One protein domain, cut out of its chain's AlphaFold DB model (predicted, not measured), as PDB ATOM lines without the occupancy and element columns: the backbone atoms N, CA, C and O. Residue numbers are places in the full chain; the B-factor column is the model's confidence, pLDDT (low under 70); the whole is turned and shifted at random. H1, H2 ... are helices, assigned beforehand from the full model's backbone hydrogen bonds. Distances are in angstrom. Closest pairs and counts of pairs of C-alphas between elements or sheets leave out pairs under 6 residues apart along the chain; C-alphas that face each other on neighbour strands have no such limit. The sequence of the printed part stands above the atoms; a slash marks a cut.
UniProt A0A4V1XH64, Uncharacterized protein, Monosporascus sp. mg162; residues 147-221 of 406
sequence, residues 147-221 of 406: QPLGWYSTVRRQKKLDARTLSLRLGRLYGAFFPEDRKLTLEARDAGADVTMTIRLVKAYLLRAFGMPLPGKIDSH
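AT A GLANCE: This is residues 147 to 221 of the 406 residues of an uncharacterized protein of Monosporascus sp. mg162 (UniProt A0A4V1XH64). One long helix, H4, has three shorter helices packed on it: H2 and H3, a helical hairpin, sit side by side across its first half, and H1 begins beside its later part and slants away from it. A long link returns from the far end of H1 to H2, and after H4 the last residues, 210 to 221, fold back toward the end of H2. The printed part has 75 residues, with four named helices in the order H1, H2, H3, H4 and no named strand; its class is all helix. It is compact, with a radius of gyration of the C-alphas of 11.8 A, and rounded, spanning 31 by 24 by 23 A.

HOW THE PARTS SIT: H1, residues 148 to 158, touches H4, residues 191 to 209, at a steep tilt of 44 degrees, the same way. Their closest C-alphas, those of Pro 148 and Val 202, are 6.3 A apart, and H4 touches H1 with residues 198 to 205 alone. H2, residues 170 to 177, is apart from H1. H2 forms a hairpin with H3, residues 182 to 187: they touch at a shallow tilt of 4 degrees, opposite ways, and their closest C-alphas, those of Gly 171 and Thr 185, are 5.0 A apart. H3 is apart from H1. H4 is the hub, touching the three other helices. With residues 194 to 201 alone it touches H2, at a steep tilt of 45 degrees, the same way; the closest C-alphas are those of Tyr 174 and Met 197, at 6.3 A. With residues 193 to 197 alone it touches H3, at a steep tilt of 45 degrees, opposite ways; the closest C-alphas are those of Glu 187 and Ala 193, at 6.0 A. The helix packing is mostly crossed, with 1 of the 4 touching pairs at a shallow tilt. In H1, H2, H3 and H4 every backbone O i to N i+4 pair is within hydrogen-bond range.

IN THESE COORDINATES: H1, residues 148 to 158, begins at C-alpha 148 at (167.732, 180.318, 229.018) and is 15.4 A long from first to last C-alpha. H2, residues 170 to 177, measures 10.8 A, and H3, residues 182 to 187, 9.1 A. H4, residues 191 to 209, runs 26.6 A from C-alpha 191 at (161.272, 183.026, 214.507) to C-alpha 209 at (167.302, 170.576, 237.262).

THE WHOLE: The two C-alphas farthest apart, those of Lys 160 and Gly 192, are 31.7 A apart. The printed part has no cut. The link from H1 to H2, 11 residues, is long; those from H2 to H3 and from H3 to H4 are tight. Residues 210 to 221 hold no named element. The mean pLDDT of the printed part is 78.8, and residues 163 to 165 and 210 to 221 are under 70.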
ATOM      1  N   GLN A 147     167.053 184.283 231.804       88.94
ATOM      2  CA  GLN A 147     166.908 183.828 230.424       88.94
ATOM      3  C   GLN A 147     167.638 182.495 230.188       88.94
ATOM      4  O   GLN A 147     168.700 182.264 230.771       88.94
ATOM      5  N   PRO A 148     167.168 181.649 229.251       90.06
ATOM      6  CA  PRO A 148     167.732 180.318 229.018       90.06
ATOM      7  C   PRO A 148     169.210 180.338 228.615       90.06
ATOM      8  O   PRO A 148     169.994 179.511 229.080       90.06
ATOM      9  N   LEU A 149     169.628 181.323 227.811       89.19
ATOM     10  CA  LEU A 149     171.039 181.506 227.462       89.19
ATOM     11  C   LEU A 149     171.902 181.859 228.691       89.19
ATOM     12  O   LEU A 149     173.074 181.480 228.737       89.19
ATOM     13  N   GLY A 150     171.332 182.536 229.692       84.94
ATOM     14  CA  GLY A 150     171.956 182.776 230.993       84.94
ATOM     15  C   GLY A 150     172.154 181.479 231.772       84.94
ATOM     16  O   GLY A 150     173.291 181.147 232.104       84.94
ATOM     17  N   TRP A 151     171.087 180.699 231.956       85.81
ATOM     18  CA  TRP A 151     171.106 179.415 232.674       85.81
ATOM     19  C   TRP A 151     172.126 178.428 232.076       85.81
ATOM     20  O   TRP A 151     173.026 177.927 232.755       85.81
ATOM     21  N   TYR A 152     172.090 178.230 230.753       82.50
ATOM     22  CA  TYR A 152     173.070 177.388 230.062       82.50
ATOM     23  C   TYR A 152     174.497 177.969 230.094       82.50
ATOM     24  O   TYR A 152     175.468 177.207 230.050       82.50
ATOM     25  N   SER A 153     174.660 179.291 230.231       83.31
ATOM     26  CA  SER A 153     175.970 179.912 230.487       83.31
ATOM     27  C   SER A 153     176.472 179.656 231.912       83.31
ATOM     28  O   SER A 153     177.681 179.475 232.086       83.31
ATOM     29  N   THR A 154     175.589 179.597 232.918       82.88
ATOM     30  CA  THR A 154     175.927 179.168 234.287       82.88
ATOM     31  C   THR A 154     176.418 177.721 234.282       82.88
ATOM     32  O   THR A 154     177.566 177.473 234.659       82.88
ATOM     33  N   VAL A 155     175.623 176.784 233.750       79.56
ATOM     34  CA  VAL A 155     175.972 175.351 233.688       79.56
ATOM     35  C   VAL A 155     177.290 175.110 232.950       79.56
ATOM     36  O   VAL A 155     178.167 174.408 233.461       79.56
ATOM     37  N   ARG A 156     177.482 175.732 231.773       78.31
ATOM     38  CA  ARG A 156     178.724 175.598 230.991       78.31
ATOM     39  C   ARG A 156     179.954 176.041 231.794       78.31
ATOM     40  O   ARG A 156     180.994 175.391 231.722       78.31
ATOM     41  N   ARG A 157     179.828 177.118 232.581       77.88
ATOM     42  CA  ARG A 157     180.889 177.661 233.445       77.88
ATOM     43  C   ARG A 157     181.192 176.731 234.625       77.88
ATOM     44  O   ARG A 157     182.351 176.391 234.840       77.88
ATOM     45  N   GLN A 158     180.164 176.296 235.356       76.12
ATOM     46  CA  GLN A 158     180.296 175.441 236.544       76.12
ATOM     47  C   GLN A 158     180.912 174.078 236.211       76.12
ATOM     48  O   GLN A 158     181.880 173.664 236.847       76.12
ATOM     49  N   LYS A 159     180.398 173.399 235.176       72.31
ATOM     50  CA  LYS A 159     180.917 172.102 234.704       72.31
ATOM     51  C   LYS A 159     182.174 172.245 233.817       72.31
ATOM     52  O   LYS A 159     182.614 171.264 233.227       72.31
ATOM     53  N   LYS A 160     182.764 173.452 233.733       75.75
ATOM     54  CA  LYS A 160     184.015 173.790 233.015       75.75
ATOM     55  C   LYS A 160     184.055 173.285 231.561       75.75
ATOM     56  O   LYS A 160     185.080 172.802 231.082       75.75
ATOM     57  N   LEU A 161     182.927 173.389 230.860       71.44
ATOM     58  CA  LEU A 161     182.756 172.876 229.502       71.44
ATOM     59  C   LEU A 161     183.285 173.877 228.463       71.44
ATOM     60  O   LEU A 161     182.808 175.008 228.369       71.44
ATOM     61  N   ASP A 162     184.243 173.434 227.649       72.19
ATOM     62  CA  ASP A 162     184.818 174.218 226.550       72.19
ATOM     63  C   ASP A 162     183.748 174.639 225.517       72.19
ATOM     64  O   ASP A 162     182.834 173.876 225.191       72.19
ATOM     65  N   ALA A 163     183.858 175.853 224.969       69.62
ATOM     66  CA  ALA A 163     182.878 176.419 224.035       69.62
ATOM     67  C   ALA A 163     182.783 175.687 222.677       69.62
ATOM     68  O   ALA A 163     181.781 175.829 221.970       69.62
ATOM     69  N   ARG A 164     183.805 174.899 222.315       65.06
ATOM     70  CA  ARG A 164     183.844 173.998 221.150       65.06
ATOM     71  C   ARG A 164     183.132 172.676 221.448       65.06
ATOM     72  O   ARG A 164     182.576 172.077 220.531       65.06
ATOM     73  N   THR A 165     183.119 172.253 222.714       65.81
ATOM     74  CA  THR A 165     182.374 171.085 223.211       65.81
ATOM     75  C   THR A 165     180.891 171.414 223.400       65.81
ATOM     76  O   THR A 165     180.042 170.635 222.976       65.81
ATOM     77  N   LEU A 166     180.567 172.579 223.978       70.56
ATOM     78  CA  LEU A 166     179.191 173.052 224.157       70.56
ATOM     79  C   LEU A 166     179.018 174.498 223.656       70.56
ATOM     80  O   LEU A 166     179.245 175.482 224.370       70.56
ATOM     81  N   SER A 167     178.590 174.620 222.398       81.81
ATOM     82  CA  SER A 167     178.295 175.905 221.762       81.81
ATOM     83  C   SER A 167     176.892 176.387 222.132       81.81
ATOM     84  O   SER A 167     175.914 175.710 221.835       81.81
ATOM     85  N   LEU A 168     176.781 177.585 222.712       86.44
ATOM     86  CA  LEU A 168     175.508 178.171 223.170       86.44
ATOM     87  C   LEU A 168     174.734 178.942 222.077       86.44
ATOM     88  O   LEU A 168     173.810 179.700 222.368       86.44
ATOM     89  N   ARG A 169     175.097 178.769 220.799       87.62
ATOM     90  CA  ARG A 169     174.286 179.262 219.671       87.62
ATOM     91  C   ARG A 169     173.063 178.346 219.537       87.62
ATOM     92  O   ARG A 169     173.266 177.146 219.384       87.62
ATOM     93  N   LEU A 170     171.843 178.888 219.551       90.19
ATOM     94  CA  LEU A 170     170.567 178.153 219.658       90.19
ATOM     95  C   LEU A 170     170.531 176.814 218.897       90.19
ATOM     96  O   LEU A 170     170.623 175.752 219.511       90.19
ATOM     97  N   GLY A 171     170.527 176.846 217.560       87.56
ATOM     98  CA  GLY A 171     170.502 175.635 216.723       87.56
ATOM     99  C   GLY A 171     171.736 174.717 216.825       87.56
ATOM    100  O   GLY A 171     171.689 173.583 216.354       87.56
ATOM    101  N   ARG A 172     172.845 175.160 217.440       86.50
ATOM    102  CA  ARG A 172     174.008 174.303 217.757       86.50
ATOM    103  C   ARG A 172     173.834 173.568 219.081       86.50
ATOM    104  O   ARG A 172     174.174 172.391 219.130       86.50
ATOM    105  N   LEU A 173     173.305 174.233 220.108       86.75
ATOM    106  CA  LEU A 173     172.982 173.596 221.383       86.75
ATOM    107  C   LEU A 173     171.816 172.617 221.204       86.75
ATOM    108  O   LEU A 173     171.931 171.446 221.553       86.75
ATOM    109  N   TYR A 174     170.741 173.078 220.559       87.31
ATOM    110  CA  TYR A 174     169.584 172.253 220.225       87.31
ATOM    111  C   TYR A 174     169.989 171.026 219.399       87.31
ATOM    112  O   TYR A 174     169.674 169.908 219.781       87.31
ATOM    113  N   GLY A 175     170.777 171.204 218.330       82.94
ATOM    114  CA  GLY A 175     171.251 170.094 217.493       82.94
ATOM    115  C   GLY A 175     172.259 169.141 218.153       82.94
ATOM    116  O   GLY A 175     172.572 168.108 217.565       82.94
ATOM    117  N   ALA A 176     172.775 169.471 219.342       80.69
ATOM    118  CA  ALA A 176     173.562 168.559 220.174       80.69
ATOM    119  C   ALA A 176     172.681 167.777 221.164       80.69
ATOM    120  O   ALA A 176     173.011 166.650 221.517       80.69
ATOM    121  N   PHE A 177     171.566 168.362 221.608       78.31
ATOM    122  CA  PHE A 177     170.632 167.735 222.548       78.31
ATOM    123  C   PHE A 177     169.610 166.843 221.824       78.31
ATOM    124  O   PHE A 177     169.346 165.728 222.268       78.31
ATOM    125  N   PHE A 178     169.113 167.313 220.678       82.38
ATOM    126  CA  PHE A 178     168.073 166.686 219.862       82.38
ATOM    127  C   PHE A 178     168.583 166.372 218.435       82.38
ATOM    128  O   PHE A 178     168.099 166.949 217.454       82.38
ATOM    129  N   PRO A 179     169.614 165.516 218.271       78.88
ATOM    130  CA  PRO A 179     170.262 165.272 216.977       78.88
ATOM    131  C   PRO A 179     169.343 164.603 215.938       78.88
ATOM    132  O   PRO A 179     169.603 164.694 214.734       78.88
ATOM    133  N   GLU A 180     168.277 163.934 216.380       79.56
ATOM    134  CA  GLU A 180     167.194 163.424 215.536       79.56
ATOM    135  C   GLU A 180     166.378 164.538 214.861       79.56
ATOM    136  O   GLU A 180     166.093 164.432 213.664       79.56
ATOM    137  N   ASP A 181     166.095 165.653 215.547       83.44
ATOM    138  CA  ASP A 181     165.389 166.808 214.971       83.44
ATOM    139  C   ASP A 181     166.342 167.759 214.229       83.44
ATOM    140  O   ASP A 181     166.394 168.982 214.402       83.44
ATOM    141  N   ARG A 182     167.105 167.166 213.310       82.69
ATOM    142  CA  ARG A 182     167.951 167.912 212.384       82.69
ATOM    143  C   ARG A 182     167.127 168.824 211.465       82.69
ATOM    144  O   ARG A 182     167.691 169.790 210.953       82.69
ATOM    145  N   LYS A 183     165.829 168.563 211.246       86.94
ATOM    146  CA  LYS A 183     164.976 169.432 210.416       86.94
ATOM    147  C   LYS A 183     164.879 170.826 211.032       86.94
ATOM    148  O   LYS A 183     165.238 171.785 210.355       86.94
ATOM    149  N   LEU A 184     164.505 170.930 212.308       86.88
ATOM    150  CA  LEU A 184     164.359 172.224 212.976       86.88
ATOM    151  C   LEU A 184     165.686 173.009 213.013       86.88
ATOM    152  O   LEU A 184     165.705 174.207 212.748       86.88
ATOM    153  N   THR A 185     166.831 172.331 213.189       86.25
ATOM    154  CA  THR A 185     168.158 172.995 213.138       86.25
ATOM    155  C   THR A 185     168.528 173.599 211.779       86.25
ATOM    156  O   THR A 185     169.403 174.463 211.714       86.25
ATOM    157  N   LEU A 186     167.910 173.135 210.685       86.31
ATOM    158  CA  LEU A 186     168.113 173.680 209.337       86.31
ATOM    159  C   LEU A 186     167.196 174.876 209.050       86.31
ATOM    160  O   LEU A 186     167.453 175.610 208.098       86.31
ATOM    161  N   GLU A 187     166.163 175.062 209.870       87.19
ATOM    162  CA  GLU A 187     165.181 176.149 209.792       87.19
ATOM    163  C   GLU A 187     165.552 177.326 210.718       87.19
ATOM    164  O   GLU A 187     164.912 178.366 210.661       87.19
ATOM    165  N   ALA A 188     166.640 177.207 211.496       82.69
ATOM    166  CA  ALA A 188     167.188 178.267 212.347       82.69
ATOM    167  C   ALA A 188     167.477 179.576 211.580       82.69
ATOM    168  O   ALA A 188     168.093 179.571 210.504       82.69
ATOM    169  N   ARG A 189     167.132 180.704 212.209       82.81
ATOM    170  CA  ARG A 189     166.725 181.980 211.592       82.81
ATOM    171  C   ARG A 189     165.361 181.899 210.907       82.81
ATOM    172  O   ARG A 189     165.182 182.390 209.791       82.81
ATOM    173  N   ASP A 190     164.408 181.311 211.609       92.25
ATOM    174  CA  ASP A 190     162.972 181.522 211.441       92.25
ATOM    175  C   ASP A 190     162.396 181.637 212.848       92.25
ATOM    176  O   ASP A 190     162.569 180.724 213.655       92.25
ATOM    177  N   ALA A 191     161.706 182.738 213.141       95.31
ATOM    178  CA  ALA A 191     161.272 183.026 214.507       95.31
ATOM    179  C   ALA A 191     160.416 181.894 215.119       95.31
ATOM    180  O   ALA A 191     160.481 181.637 216.319       95.31
ATOM    181  N   GLY A 192     159.641 181.159 214.308       94.44
ATOM    182  CA  GLY A 192     158.880 179.998 214.774       94.44
ATOM    183  C   GLY A 192     159.764 178.800 215.108       94.44
ATOM    184  O   GLY A 192     159.550 178.145 216.133       94.44
ATOM    185  N   ALA A 193     160.767 178.519 214.276       93.56
ATOM    186  CA  ALA A 193     161.742 177.464 214.536       93.56
ATOM    187  C   ALA A 193     162.598 177.773 215.776       93.56
ATOM    188  O   ALA A 193     162.796 176.896 216.620       93.56
ATOM    189  N   ASP A 194     163.047 179.018 215.929       96.12
ATOM    190  CA  ASP A 194     163.892 179.457 217.039       96.12
ATOM    191  C   ASP A 194     163.113 179.568 218.370       96.12
ATOM    192  O   ASP A 194     163.601 179.077 219.396       96.12
ATOM    193  N   VAL A 195     161.848 180.021 218.375       95.81
ATOM    194  CA  VAL A 195     160.959 179.856 219.550       95.81
ATOM    195  C   VAL A 195     160.764 178.374 219.892       95.81
ATOM    196  O   VAL A 195     160.869 178.002 221.061       95.81
ATOM    197  N   THR A 196     160.552 177.499 218.902       92.81
ATOM    198  CA  THR A 196     160.359 176.053 219.143       92.81
ATOM    199  C   THR A 196     161.612 175.396 219.737       92.81
ATOM    200  O   THR A 196     161.511 174.620 220.690       92.81
ATOM    201  N   MET A 197     162.809 175.728 219.239       93.50
ATOM    202  CA  MET A 197     164.072 175.262 219.829       93.50
ATOM    203  C   MET A 197     164.274 175.815 221.248       93.50
ATOM    204  O   MET A 197     164.731 175.083 222.128       93.50
ATOM    205  N   THR A 198     163.883 177.068 221.496       94.88
ATOM    206  CA  THR A 198     163.965 177.714 222.816       94.88
ATOM    207  C   THR A 198     163.038 177.044 223.831       94.88
ATOM    208  O   THR A 198     163.505 176.660 224.902       94.88
ATOM    209  N   ILE A 199     161.766 176.804 223.485       88.81
ATOM    210  CA  ILE A 199     160.797 176.035 224.293       88.81
ATOM    211  C   ILE A 199     161.399 174.698 224.743       88.81
ATOM    212  O   ILE A 199     161.388 174.357 225.929       88.81
ATOM    213  N   ARG A 200     161.948 173.941 223.788       88.31
ATOM    214  CA  ARG A 200     162.471 172.589 224.019       88.31
ATOM    215  C   ARG A 200     163.737 172.585 224.872       88.31
ATOM    216  O   ARG A 200     163.873 171.724 225.737       88.31
ATOM    217  N   LEU A 201     164.623 173.568 224.694       89.12
ATOM    218  CA  LEU A 201     165.781 173.755 225.572       89.12
ATOM    219  C   LEU A 201     165.368 174.182 226.987       89.12
ATOM    220  O   LEU A 201     165.921 173.661 227.947       89.12
ATOM    221  N   VAL A 202     164.359 175.043 227.156       88.56
ATOM    222  CA  VAL A 202     163.842 175.371 228.498       88.56
ATOM    223  C   VAL A 202     163.269 174.137 229.192       88.56
ATOM    224  O   VAL A 202     163.599 173.881 230.350       88.56
ATOM    225  N   LYS A 203     162.470 173.328 228.487       81.88
ATOM    226  CA  LYS A 203     161.956 172.063 229.031       81.88
ATOM    227  C   LYS A 203     163.091 171.100 229.398       81.88
ATOM    228  O   LYS A 203     163.059 170.541 230.489       81.88
ATOM    229  N   ALA A 204     164.123 170.962 228.562       82.38
ATOM    230  CA  ALA A 204     165.298 170.144 228.875       82.38
ATOM    231  C   ALA A 204     166.102 170.670 230.082       82.38
ATOM    232  O   ALA A 204     166.561 169.872 230.896       82.38
ATOM    233  N   TYR A 205     166.254 171.992 230.231       82.50
ATOM    234  CA  TYR A 205     166.914 172.592 231.395       82.50
ATOM    235  C   TYR A 205     166.174 172.247 232.691       82.50
ATOM    236  O   TYR A 205     166.773 171.732 233.633       82.50
ATOM    237  N   LEU A 206     164.857 172.479 232.708       80.50
ATOM    238  CA  LEU A 206     164.010 172.239 233.874       80.50
ATOM    239  C   LEU A 206     163.961 170.750 234.238       80.50
ATOM    240  O   LEU A 206     164.173 170.413 235.398       80.50
ATOM    241  N   LEU A 207     163.770 169.854 233.262       73.44
ATOM    242  CA  LEU A 207     163.808 168.408 233.506       73.44
ATOM    243  C   LEU A 207     165.141 167.974 234.140       73.44
ATOM    244  O   LEU A 207     165.124 167.211 235.103       73.44
ATOM    245  N   ARG A 208     166.290 168.505 233.683       73.50
ATOM    246  CA  ARG A 208     167.591 168.165 234.286       73.50
ATOM    247  C   ARG A 208     167.764 168.740 235.689       73.50
ATOM    248  O   ARG A 208     168.343 168.061 236.532       73.50
ATOM    249  N   ALA A 209     167.264 169.949 235.941       71.12
ATOM    250  CA  ALA A 209     167.302 170.576 237.262       71.12
ATOM    251  C   ALA A 209     166.484 169.789 238.305       71.12
ATOM    252  O   ALA A 209     166.918 169.673 239.445       71.12
ATOM    253  N   PHE A 210     165.365 169.175 237.902       66.88
ATOM    254  CA  PHE A 210     164.568 168.270 238.747       66.88
ATOM    255  C   PHE A 210     165.038 166.801 238.715       66.88
ATOM    256  O   PHE A 210     164.303 165.914 239.139       66.88
ATOM    257  N   GLY A 211     166.233 166.511 238.185       66.31
ATOM    258  CA  GLY A 211     166.790 165.151 238.132       66.31
ATOM    259  C   GLY A 211     166.038 164.164 237.224       66.31
ATOM    260  O   GLY A 211     166.354 162.976 237.228       66.31
ATOM    261  N   MET A 212     165.066 164.632 236.438       65.31
ATOM    262  CA  MET A 212     164.237 163.789 235.578       65.31
ATOM    263  C   MET A 212     165.014 163.277 234.350       65.31
ATOM    264  O   MET A 212     165.937 163.951 233.872       65.31
ATOM    265  N   PRO A 213     164.628 162.111 233.789       56.50
ATOM    266  CA  PRO A 213     165.170 161.639 232.519       56.50
ATOM    267  C   PRO A 213     164.925 162.665 231.410       56.50
ATOM    268  O   PRO A 213     163.852 163.266 231.309       56.50
ATOM    269  N   LEU A 214     165.936 162.862 230.566       57.75
ATOM    270  CA  LEU A 214     165.877 163.824 229.473       57.75
ATOM    271  C   LEU A 214     165.429 163.145 228.173       57.75
ATOM    272  O   LEU A 214     166.020 162.133 227.798       57.75
ATOM    273  N   PRO A 215     164.436 163.693 227.446       49.06
ATOM    274  CA  PRO A 215     164.024 163.131 226.166       49.06
ATOM    275  C   PRO A 215     165.144 163.259 225.125       49.06
ATOM    276  O   PRO A 215     165.867 164.256 225.082       49.06
ATOM    277  N   GLY A 216     165.272 162.248 224.266       48.78
ATOM    278  CA  GLY A 216     166.370 162.144 223.302       48.78
ATOM    279  C   GLY A 216     167.624 161.505 223.909       48.78
ATOM    280  O   GLY A 216     167.559 160.726 224.856       48.78
ATOM    281  N   LYS A 217     168.800 161.786 223.337       51.00
ATOM    282  CA  LYS A 217     170.077 161.146 223.733       51.00
ATOM    283  C   LYS A 217     170.945 162.007 224.653       51.00
ATOM    284  O   LYS A 217     172.165 161.830 224.688       51.00
ATOM    285  N   ILE A 218     170.343 162.932 225.396       50.72
ATOM    286  CA  ILE A 218     171.079 163.965 226.142       50.72
ATOM    287  C   ILE A 218     171.990 163.346 227.225       50.72
ATOM    288  O   ILE A 218     173.124 163.795 227.395       50.72
ATOM    289  N   ASP A 219     171.601 162.228 227.847       45.78
ATOM    290  CA  ASP A 219     172.457 161.477 228.789       45.78
ATOM    291  C   ASP A 219     173.739 160.885 228.172       45.78
ATOM    292  O   ASP A 219     174.699 160.609 228.888       45.78
ATOM    293  N   SER A 220     173.825 160.754 226.841       49.72
ATOM    294  CA  SER A 220     175.089 160.395 226.173       49.72
ATOM    295  C   SER A 220     176.090 161.558 226.087       49.72
ATOM    296  O   SER A 220     177.279 161.327 225.863       49.72
ATOM    297  N   HIS A 221     175.627 162.791 226.318       46.47
ATOM    298  CA  HIS A 221     176.450 163.998 226.430       46.47
ATOM    299  C   HIS A 221     176.724 164.402 227.890       46.47
ATOM    300  O   HIS A 221     177.726 165.066 228.152       46.47
TER     301      HIS A 221